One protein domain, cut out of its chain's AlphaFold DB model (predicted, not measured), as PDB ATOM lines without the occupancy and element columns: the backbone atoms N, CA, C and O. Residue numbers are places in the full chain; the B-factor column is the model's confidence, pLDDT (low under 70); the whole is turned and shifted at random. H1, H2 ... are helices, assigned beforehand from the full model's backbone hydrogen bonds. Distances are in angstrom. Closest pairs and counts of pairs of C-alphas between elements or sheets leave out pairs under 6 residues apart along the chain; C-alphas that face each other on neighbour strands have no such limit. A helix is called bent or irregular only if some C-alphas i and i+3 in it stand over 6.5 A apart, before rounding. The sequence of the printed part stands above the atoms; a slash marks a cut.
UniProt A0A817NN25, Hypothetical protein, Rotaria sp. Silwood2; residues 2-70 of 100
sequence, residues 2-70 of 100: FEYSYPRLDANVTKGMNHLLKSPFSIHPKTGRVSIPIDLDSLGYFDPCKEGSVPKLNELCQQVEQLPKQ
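AT A GLANCE: This is residues 2 to 70 of the 100 residues of the protein "Hypothetical protein" of Rotaria sp. Silwood2 (UniProt A0A817NN25). The model has little regular structure: a long, irregular arm with two tiny helices, H1 and H2, leads into a loose knot of loops, and H3 runs out of its far end, where residues 61 to 70 stick out. The 69 printed residues hold H1, H2 and H3 in that order and no named strand; the class is all helix, with only 18 residues in named elements. It is only just loose, close to extended, with a radius of gyration of the C-alphas of 16.5 A, and spans 51 by 31 by 24 A.

HOW THE PARTS SIT: Begin at H1, residues 2 to 5; it is apart from H2, residues 12 to 15, and from H3, residues 57 to 66. H2 and H3 are apart too. In H3 every O i to N i+4 pair is within hydrogen-bond range; H1 and H2 are too short for such a pair, and each has its one O i to N i+3 pair within range.

IN THESE COORDINATES: Find C-alpha 2 at (175.799, 158.600, 120.921), where H1 begins; H2 begins at C-alpha 12. H3 runs 14.5 A from C-alpha 57 to C-alpha 66 at (206.102, 146.310, 157.261).

THE WHOLE: The C-alphas of Glu 3 and Gln 70, 54.2 A apart, are the two farthest apart. The printed part has no cut; the link from H2 to H3, 41 residues, is long. Only residue 70 has a pLDDT under 70.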
ATOM      1  N   PHE A   2     176.165 158.229 119.542       94.19
ATOM      2  CA  PHE A   2     175.799 158.600 120.921       94.19
ATOM      3  C   PHE A   2     175.199 157.476 121.772       94.19
ATOM      4  O   PHE A   2     175.575 157.343 122.926       94.19
ATOM      5  N   GLU A   3     174.339 156.622 121.219       94.50
ATOM      6  CA  GLU A   3     173.773 155.495 121.977       94.50
ATOM      7  C   GLU A   3     174.836 154.513 122.510       94.50
ATOM      8  O   GLU A   3     174.642 153.900 123.559       94.50
ATOM      9  N   TYR A   4     175.975 154.409 121.816       94.44
ATOM     10  CA  TYR A   4     177.063 153.490 122.148       94.44
ATOM     11  C   TYR A   4     178.179 154.138 122.975       94.44
ATOM     12  O   TYR A   4     178.859 153.437 123.717       94.44
ATOM     13  N   SER A   5     178.398 155.451 122.840       95.25
ATOM     14  CA  SER A   5     179.564 156.134 123.423       95.25
ATOM     15  C   SER A   5     179.226 157.242 124.422       95.25
ATOM     16  O   SER A   5     180.130 157.746 125.084       95.25
ATOM     17  N   TYR A   6     177.966 157.670 124.520       96.31
ATOM     18  CA  TYR A   6     177.574 158.723 125.456       96.31
ATOM     19  C   TYR A   6     177.361 158.145 126.867       96.31
ATOM     20  O   TYR A   6     176.696 157.113 127.007       96.31
ATOM     21  N   PRO A   7     177.888 158.786 127.930       94.50
ATOM     22  CA  PRO A   7     177.745 158.284 129.291       94.50
ATOM     23  C   PRO A   7     176.285 158.336 129.753       94.50
ATOM     24  O   PRO A   7     175.594 159.348 129.620       94.50
ATOM     25  N   ARG A   8     175.816 157.242 130.357       94.81
ATOM     26  CA  ARG A   8     174.512 157.203 131.026       94.81
ATOM     27  C   ARG A   8     174.667 157.811 132.413       94.81
ATOM     28  O   ARG A   8     175.295 157.217 133.283       94.81
ATOM     29  N   LEU A   9     174.118 159.005 132.596       93.81
ATOM     30  CA  LEU A   9     174.166 159.712 133.870       93.81
ATOM     31  C   LEU A   9     173.000 159.274 134.754       93.81
ATOM     32  O   LEU A   9     171.847 159.279 134.319       93.81
ATOM     33  N   ASP A  10     173.294 158.955 136.010       94.00
ATOM     34  CA  ASP A  10     172.257 158.864 137.031       94.00
ATOM     35  C   ASP A  10     171.801 160.285 137.386       94.00
ATOM     36  O   ASP A  10     172.408 160.990 138.186       94.00
ATOM     37  N   ALA A  11     170.741 160.754 136.734       93.94
ATOM     38  CA  ALA A  11     170.287 162.129 136.898       93.94
ATOM     39  C   ALA A  11     169.747 162.418 138.312       93.94
ATOM     40  O   ALA A  11     169.670 163.581 138.706       93.94
ATOM     41  N   ASN A  12     169.350 161.398 139.079       93.50
ATOM     42  CA  ASN A  12     168.767 161.612 140.401       93.50
ATOM     43  C   ASN A  12     169.822 162.081 141.404       93.50
ATOM     44  O   ASN A  12     169.525 162.975 142.194       93.50
ATOM     45  N   VAL A  13     171.068 161.605 141.275       94.69
ATOM     46  CA  VAL A  13     172.165 162.028 142.162       94.69
ATOM     47  C   VAL A  13     172.563 163.498 142.001       94.69
ATOM     48  O   VAL A  13     173.214 164.043 142.886       94.69
ATOM     49  N   THR A  14     172.169 164.158 140.906       92.88
ATOM     50  CA  THR A  14     172.513 165.568 140.633       92.88
ATOM     51  C   THR A  14     171.349 166.536 140.865       92.88
ATOM     52  O   THR A  14     171.573 167.719 141.099       92.88
ATOM     53  N   LYS A  15     170.093 166.072 140.814       93.31
ATOM     54  CA  LYS A  15     168.907 166.954 140.860       93.31
ATOM     55  C   LYS A  15     168.601 167.537 142.242       93.31
ATOM     56  O   LYS A  15     168.060 168.634 142.325       93.31
ATOM     57  N   GLY A  16     168.858 166.786 143.312       90.38
ATOM     58  CA  GLY A  16     168.472 167.161 144.673       90.38
ATOM     59  C   GLY A  16     169.676 167.472 145.554       90.38
ATOM     60  O   GLY A  16     170.614 166.685 145.604       90.38
ATOM     61  N   MET A  17     169.611 168.562 146.320       92.62
ATOM     62  CA  MET A  17     170.711 169.006 147.193       92.62
ATOM     63  C   MET A  17     171.010 168.064 148.374       92.62
ATOM     64  O   MET A  17     172.091 168.129 148.945       92.62
ATOM     65  N   ASN A  18     170.075 167.179 148.730       94.19
ATOM     66  CA  ASN A  18     170.172 166.312 149.912       94.19
ATOM     67  C   ASN A  18     170.588 164.865 149.578       94.19
ATOM     68  O   ASN A  18     170.369 163.964 150.387       94.19
ATOM     69  N   HIS A  19     171.130 164.608 148.382       93.88
ATOM     70  CA  HIS A  19     171.627 163.274 148.039       93.88
ATOM     71  C   HIS A  19     172.901 162.949 148.822       93.88
ATOM     72  O   HIS A  19     173.844 163.737 148.868       93.88
ATOM     73  N   LEU A  20     172.937 161.755 149.410       95.19
ATOM     74  CA  LEU A  20     174.119 161.244 150.093       95.19
ATOM     75  C   LEU A  20     174.991 160.489 149.090       95.19
ATOM     76  O   LEU A  20     174.586 159.462 148.546       95.19
ATOM     77  N   LEU A  21     176.196 161.004 148.857       95.50
ATOM     78  CA  LEU A  21     177.219 160.363 148.038       95.50
ATOM     79  C   LEU A  21     178.277 159.703 148.921       95.50
ATOM     80  O   LEU A  21     178.482 160.069 150.080       95.50
ATOM     81  N   LYS A  22     178.969 158.714 148.356       95.62
ATOM     82  CA  LYS A  22     180.083 158.048 149.031       95.62
ATOM     83  C   LYS A  22     181.206 159.057 149.298       95.62
ATOM     84  O   LYS A  22     181.619 159.773 148.390       95.62
ATOM     85  N   SER A  23     181.731 159.062 150.523       96.75
ATOM     86  CA  SER A  23     182.874 159.904 150.887       96.75
ATOM     87  C   SER A  23     184.166 159.431 150.192       96.75
ATOM     88  O   SER A  23     184.373 158.215 150.043       96.75
ATOM     89  N   PRO A  24     185.067 160.350 149.793       96.06
ATOM     90  CA  PRO A  24     186.423 160.002 149.380       96.06
ATOM     91  C   PRO A  24     187.128 159.121 150.423       96.06
ATOM     92  O   PRO A  24     186.840 159.184 151.616       96.06
ATOM     93  N   PHE A  25     188.023 158.249 149.965       96.00
ATOM     94  CA  PHE A  25     188.779 157.274 150.766       96.00
ATOM     95  C   PHE A  25     187.946 156.231 151.529       96.00
ATOM     96  O   PHE A  25     188.494 155.395 152.242       96.00
ATOM     97  N   SER A  26     186.624 156.194 151.332       97.19
ATOM     98  CA  SER A  26     185.775 155.166 151.940       97.19
ATOM     99  C   SER A  26     186.016 153.783 151.323       97.19
ATOM    100  O   SER A  26     186.126 153.634 150.099       97.19
ATOM    101  N   ILE A  27     186.007 152.743 152.158       97.25
ATOM    102  CA  ILE A  27     186.177 151.349 151.731       97.25
ATOM    103  C   ILE A  27     184.876 150.822 151.125       97.25
ATOM    104  O   ILE A  27     183.798 150.978 151.693       97.25
ATOM    105  N   HIS A  28     184.951 150.209 149.943       96.12
ATOM    106  CA  HIS A  28     183.801 149.514 149.371       96.12
ATOM    107  C   HIS A  28     183.649 148.122 150.014       96.12
ATOM    108  O   HIS A  28     184.551 147.294 149.867       96.12
ATOM    109  N   PRO A  29     182.516 147.809 150.670       95.62
ATOM    110  CA  PRO A  29     182.404 146.642 151.549       95.62
ATOM    111  C   PRO A  29     182.577 145.305 150.823       95.62
ATOM    112  O   PRO A  29     183.125 144.370 151.390       95.62
ATOM    113  N   LYS A  30     182.155 145.204 149.553       93.88
ATOM    114  CA  LYS A  30     182.256 143.943 148.797       93.88
ATOM    115  C   LYS A  30     183.636 143.696 148.188       93.88
ATOM    116  O   LYS A  30     183.998 142.551 147.969       93.88
ATOM    117  N   THR A  31     184.374 144.754 147.849       93.44
ATOM    118  CA  THR A  31     185.652 144.632 147.114       93.44
ATOM    119  C   THR A  31     186.864 144.927 147.990       93.44
ATOM    120  O   THR A  31     187.987 144.663 147.572       93.44
ATOM    121  N   GLY A  32     186.661 145.524 149.168       94.69
ATOM    122  CA  GLY A  32     187.735 145.989 150.045       94.69
ATOM    123  C   GLY A  32     188.573 147.129 149.457       94.69
ATOM    124  O   GLY A  32     189.567 147.512 150.063       94.69
ATOM    125  N   ARG A  33     188.199 147.666 148.286       95.75
ATOM    126  CA  ARG A  33     188.930 148.730 147.584       95.75
ATOM    127  C   ARG A  33     188.641 150.101 148.185       95.75
ATOM    128  O   ARG A  33     187.497 150.398 148.549       95.75
ATOM    129  N   VAL A  34     189.666 150.944 148.222       96.00
ATOM    130  CA  VAL A  34     189.578 152.341 148.661       96.00
ATOM    131  C   VAL A  34     189.033 153.220 147.532       96.00
ATOM    132  O   VAL A  34     189.464 153.107 146.387       96.00
ATOM    133  N   SER A  35     188.098 154.127 147.835       95.94
ATOM    134  CA  SER A  35     187.668 155.168 146.885       95.94
ATOM    135  C   SER A  35     188.710 156.282 146.768       95.94
ATOM    136  O   SER A  35     188.615 157.290 147.463       95.94
ATOM    137  N   ILE A  36     189.702 156.092 145.904       94.56
ATOM    138  CA  ILE A  36     190.757 157.079 145.646       94.56
ATOM    139  C   ILE A  36     190.317 158.137 144.616       94.56
ATOM    140  O   ILE A  36     189.520 157.820 143.728       94.56
ATOM    141  N   PRO A  37     190.819 159.382 144.709       93.81
ATOM    142  CA  PRO A  37     190.721 160.353 143.623       93.81
ATOM    143  C   PRO A  37     191.375 159.819 142.344       93.81
ATOM    144  O   PRO A  37     192.379 159.110 142.412       93.81
ATOM    145  N   ILE A  38     190.806 160.165 141.191       92.75
ATOM    146  CA  ILE A  38     191.331 159.777 139.880       92.75
ATOM    147  C   ILE A  38     192.098 160.963 139.308       92.75
ATOM    148  O   ILE A  38     191.573 162.076 139.261       92.75
ATOM    149  N   ASP A  39     193.327 160.708 138.880       93.25
ATOM    150  CA  ASP A  39     194.153 161.678 138.176       93.25
ATOM    151  C   ASP A  39     193.748 161.754 136.692       93.25
ATOM    152  O   ASP A  39     193.572 160.735 136.021       93.25
ATOM    153  N   LEU A  40     193.556 162.977 136.195       94.06
ATOM    154  CA  LEU A  40     193.067 163.225 134.840       94.06
ATOM    155  C   LEU A  40     194.173 163.060 133.794       94.06
ATOM    156  O   LEU A  40     193.880 162.612 132.685       94.06
ATOM    157  N   ASP A  41     195.426 163.352 134.151       94.88
ATOM    158  CA  ASP A  41     196.566 163.247 133.232       94.88
ATOM    159  C   ASP A  41     196.895 161.781 132.902       94.88
ATOM    160  O   ASP A  41     197.340 161.456 131.801       94.88
ATOM    161  N   SER A  42     196.612 160.868 133.835       89.94
ATOM    162  CA  SER A  42     196.855 159.428 133.703       89.94
ATOM    163  C   SER A  42     195.588 158.593 133.459       89.94
ATOM    164  O   SER A  42     195.647 157.360 133.462       89.94
ATOM    165  N   LEU A  43     194.447 159.234 133.165       90.75
ATOM    166  CA  LEU A  43     193.134 158.583 133.044       90.75
ATOM    167  C   LEU A  43     193.099 157.441 132.014       90.75
ATOM    168  O   LEU A  43     192.419 156.441 132.230       90.75
ATOM    169  N   GLY A  44     193.854 157.554 130.915       91.25
ATOM    170  CA  GLY A  44     193.923 156.513 129.880       91.25
ATOM    171  C   GLY A  44     194.539 155.188 130.349       91.25
ATOM    172  O   GLY A  44     194.335 154.161 129.707       91.25
ATOM    173  N   TYR A  45     195.269 155.202 131.468       89.75
ATOM    174  CA  TYR A  45     195.905 154.024 132.064       89.75
ATOM    175  C   TYR A  45     195.165 153.505 133.302       89.75
ATOM    176  O   TYR A  45     195.542 152.464 133.845       89.75
ATOM    177  N   PHE A  46     194.133 154.219 133.762       91.75
ATOM    178  CA  PHE A  46     193.372 153.848 134.946       91.75
ATOM    179  C   PHE A  46     192.429 152.679 134.636       91.75
ATOM    180  O   PHE A  46     191.477 152.819 133.868       91.75
ATOM    181  N   ASP A  47     192.669 151.529 135.272       91.50
ATOM    182  CA  ASP A  47     191.801 150.355 135.174       91.50
ATOM    183  C   ASP A  47     191.341 149.923 136.576       91.50
ATOM    184  O   ASP A  47     192.110 149.316 137.324       91.50
ATOM    185  N   PRO A  48     190.072 150.166 136.947       88.94
ATOM    186  CA  PRO A  48     189.570 149.835 138.274       88.94
ATOM    187  C   PRO A  48     189.535 148.327 138.550       88.94
ATOM    188  O   PRO A  48     189.429 147.939 139.714       88.94
ATOM    189  N   CYS A  49     189.575 147.468 137.528       87.06
ATOM    190  CA  CYS A  49     189.534 146.014 137.670       87.06
ATOM    191  C   CYS A  49     190.925 145.396 137.809       87.06
ATOM    192  O   CYS A  49     191.042 144.370 138.488       87.06
ATOM    193  N   LYS A  50     191.953 146.030 137.237       89.06
ATOM    194  CA  LYS A  50     193.339 145.561 137.275       89.06
ATOM    195  C   LYS A  50     193.883 145.491 138.703       89.06
ATOM    196  O   LYS A  50     193.656 146.372 139.538       89.06
ATOM    197  N   GLU A  51     194.627 144.427 138.983       83.94
ATOM    198  CA  GLU A  51     195.332 144.260 140.251       83.94
ATOM    199  C   GLU A  51     196.377 145.372 140.440       83.94
ATOM    200  O   GLU A  51     197.100 145.728 139.510       83.94
ATOM    201  N   GLY A  52     196.410 145.972 141.631       81.75
ATOM    202  CA  GLY A  52     197.318 147.073 141.967       81.75
ATOM    203  C   GLY A  52     196.882 148.475 141.516       81.75
ATOM    204  O   GLY A  52     197.460 149.444 141.995       81.75
ATOM    205  N   SER A  53     195.856 148.632 140.668       87.81
ATOM    206  CA  SER A  53     195.408 149.974 140.237       87.81
ATOM    207  C   SER A  53     194.586 150.713 141.295       87.81
ATOM    208  O   SER A  53     194.582 151.941 141.328       87.81
ATOM    209  N   VAL A  54     193.857 149.981 142.141       94.31
ATOM    210  CA  VAL A  54     193.104 150.539 143.270       94.31
ATOM    211  C   VAL A  54     193.446 149.711 144.510       94.31
ATOM    212  O   VAL A  54     193.149 148.510 144.511       94.31
ATOM    213  N   PRO A  55     194.044 150.313 145.555       94.50
ATOM    214  CA  PRO A  55     194.540 149.571 146.706       94.50
ATOM    215  C   PRO A  55     193.390 148.957 147.506       94.50
ATOM    216  O   PRO A  55     192.320 149.566 147.667       94.50
ATOM    217  N   LYS A  56     193.613 147.748 148.030       95.44
ATOM    218  CA  LYS A  56     192.702 147.122 148.995       95.44
ATOM    219  C   LYS A  56     193.118 147.446 150.424       95.44
ATOM    220  O   LYS A  56     194.298 147.597 150.721       95.44
ATOM    221  N   LEU A  57     192.144 147.468 151.331       94.88
ATOM    222  CA  LEU A  57     192.377 147.717 152.754       94.88
ATOM    223  C   LEU A  57     193.432 146.769 153.347       94.88
ATOM    224  O   LEU A  57     194.376 147.231 153.973       94.88
ATOM    225  N   ASN A  58     193.307 145.463 153.096       93.38
ATOM    226  CA  ASN A  58     194.229 144.463 153.645       93.38
ATOM    227  C   ASN A  58     195.673 144.670 153.163       93.38
ATOM    228  O   ASN A  58     196.604 144.497 153.940       93.38
ATOM    229  N   GLU A  59     195.850 145.059 151.898       93.25
ATOM    230  CA  GLU A  59     197.166 145.336 151.313       93.25
ATOM    231  C   GLU A  59     197.801 146.560 151.986       93.25
ATOM    232  O   GLU A  59     198.968 146.523 152.363       93.25
ATOM    233  N   LEU A  60     197.015 147.618 152.214       93.31
ATOM    234  CA  LEU A  60     197.478 148.812 152.924       93.31
ATOM    235  C   LEU A  60     197.848 148.509 154.379       93.31
ATOM    236  O   LEU A  60     198.890 148.963 154.842       93.31
ATOM    237  N   CYS A  61     197.042 147.722 155.097       93.94
ATOM    238  CA  CYS A  61     197.357 147.318 156.469       93.94
ATOM    239  C   CYS A  61     198.691 146.557 156.538       93.94
ATOM    240  O   CYS A  61     199.549 146.902 157.346       93.94
ATOM    241  N   GLN A  62     198.901 145.593 155.636       93.69
ATOM    242  CA  GLN A  62     200.153 144.835 155.559       93.69
ATOM    243  C   GLN A  62     201.356 145.725 155.234       93.69
ATOM    244  O   GLN A  62     202.422 145.554 155.821       93.69
ATOM    245  N   GLN A  63     201.197 146.685 154.319       92.12
ATOM    246  CA  GLN A  63     202.257 147.640 153.989       92.12
ATOM    247  C   GLN A  63     202.630 148.493 155.200       92.12
ATOM    248  O   GLN A  63     203.812 148.664 155.477       92.12
ATOM    249  N   VAL A  64     201.641 148.981 155.953       93.31
ATOM    250  CA  VAL A  64     201.875 149.791 157.157       93.31
ATOM    251  C   VAL A  64     202.608 148.999 158.241       93.31
ATOM    252  O   VAL A  64     203.518 149.536 158.864       93.31
ATOM    253  N   GLU A  65     202.268 147.726 158.443       92.38
ATOM    254  CA  GLU A  65     202.952 146.855 159.412       92.38
ATOM    255  C   GLU A  65     204.422 146.590 159.058       92.38
ATOM    256  O   GLU A  65     205.256 146.419 159.948       92.38
ATOM    257  N   GLN A  66     204.747 146.557 157.764       91.19
ATOM    258  CA  GLN A  66     206.102 146.310 157.261       91.19
ATOM    259  C   GLN A  66     206.974 147.570 157.230       91.19
ATOM    260  O   GLN A  66     208.194 147.465 157.077       91.19
ATOM    261  N   LEU A  67     206.382 148.761 157.367       86.25
ATOM    262  CA  LEU A  67     207.152 149.997 157.413       86.25
ATOM    263  C   LEU A  67     207.991 150.047 158.702       86.25
ATOM    264  O   LEU A  67     207.480 149.786 159.795       86.25
ATOM    265  N   PRO A  68     209.288 150.406 158.615       80.94
ATOM    266  CA  PRO A  68     210.111 150.587 159.799       80.94
ATOM    267  C   PRO A  68     209.484 151.678 160.668       80.94
ATOM    268  O   PRO A  68     209.102 152.733 160.159       80.94
ATOM    269  N   LYS A  69     209.391 151.437 161.979       71.12
ATOM    270  CA  LYS A  69     208.834 152.389 162.948       71.12
ATOM    271  C   LYS A  69     209.711 153.643 163.061       71.12
ATOM    272  O   LYS A  69     210.476 153.804 164.008       71.12
ATOM    273  N   GLN A  70     209.618 154.543 162.093       63.03
ATOM    274  CA  GLN A  70     210.148 155.890 162.215       63.03
ATOM    275  C   GLN A  70     209.169 156.671 163.103       63.03
ATOM    276  O   GLN A  70     208.062 156.967 162.667       63.03
TER     277      GLN A  70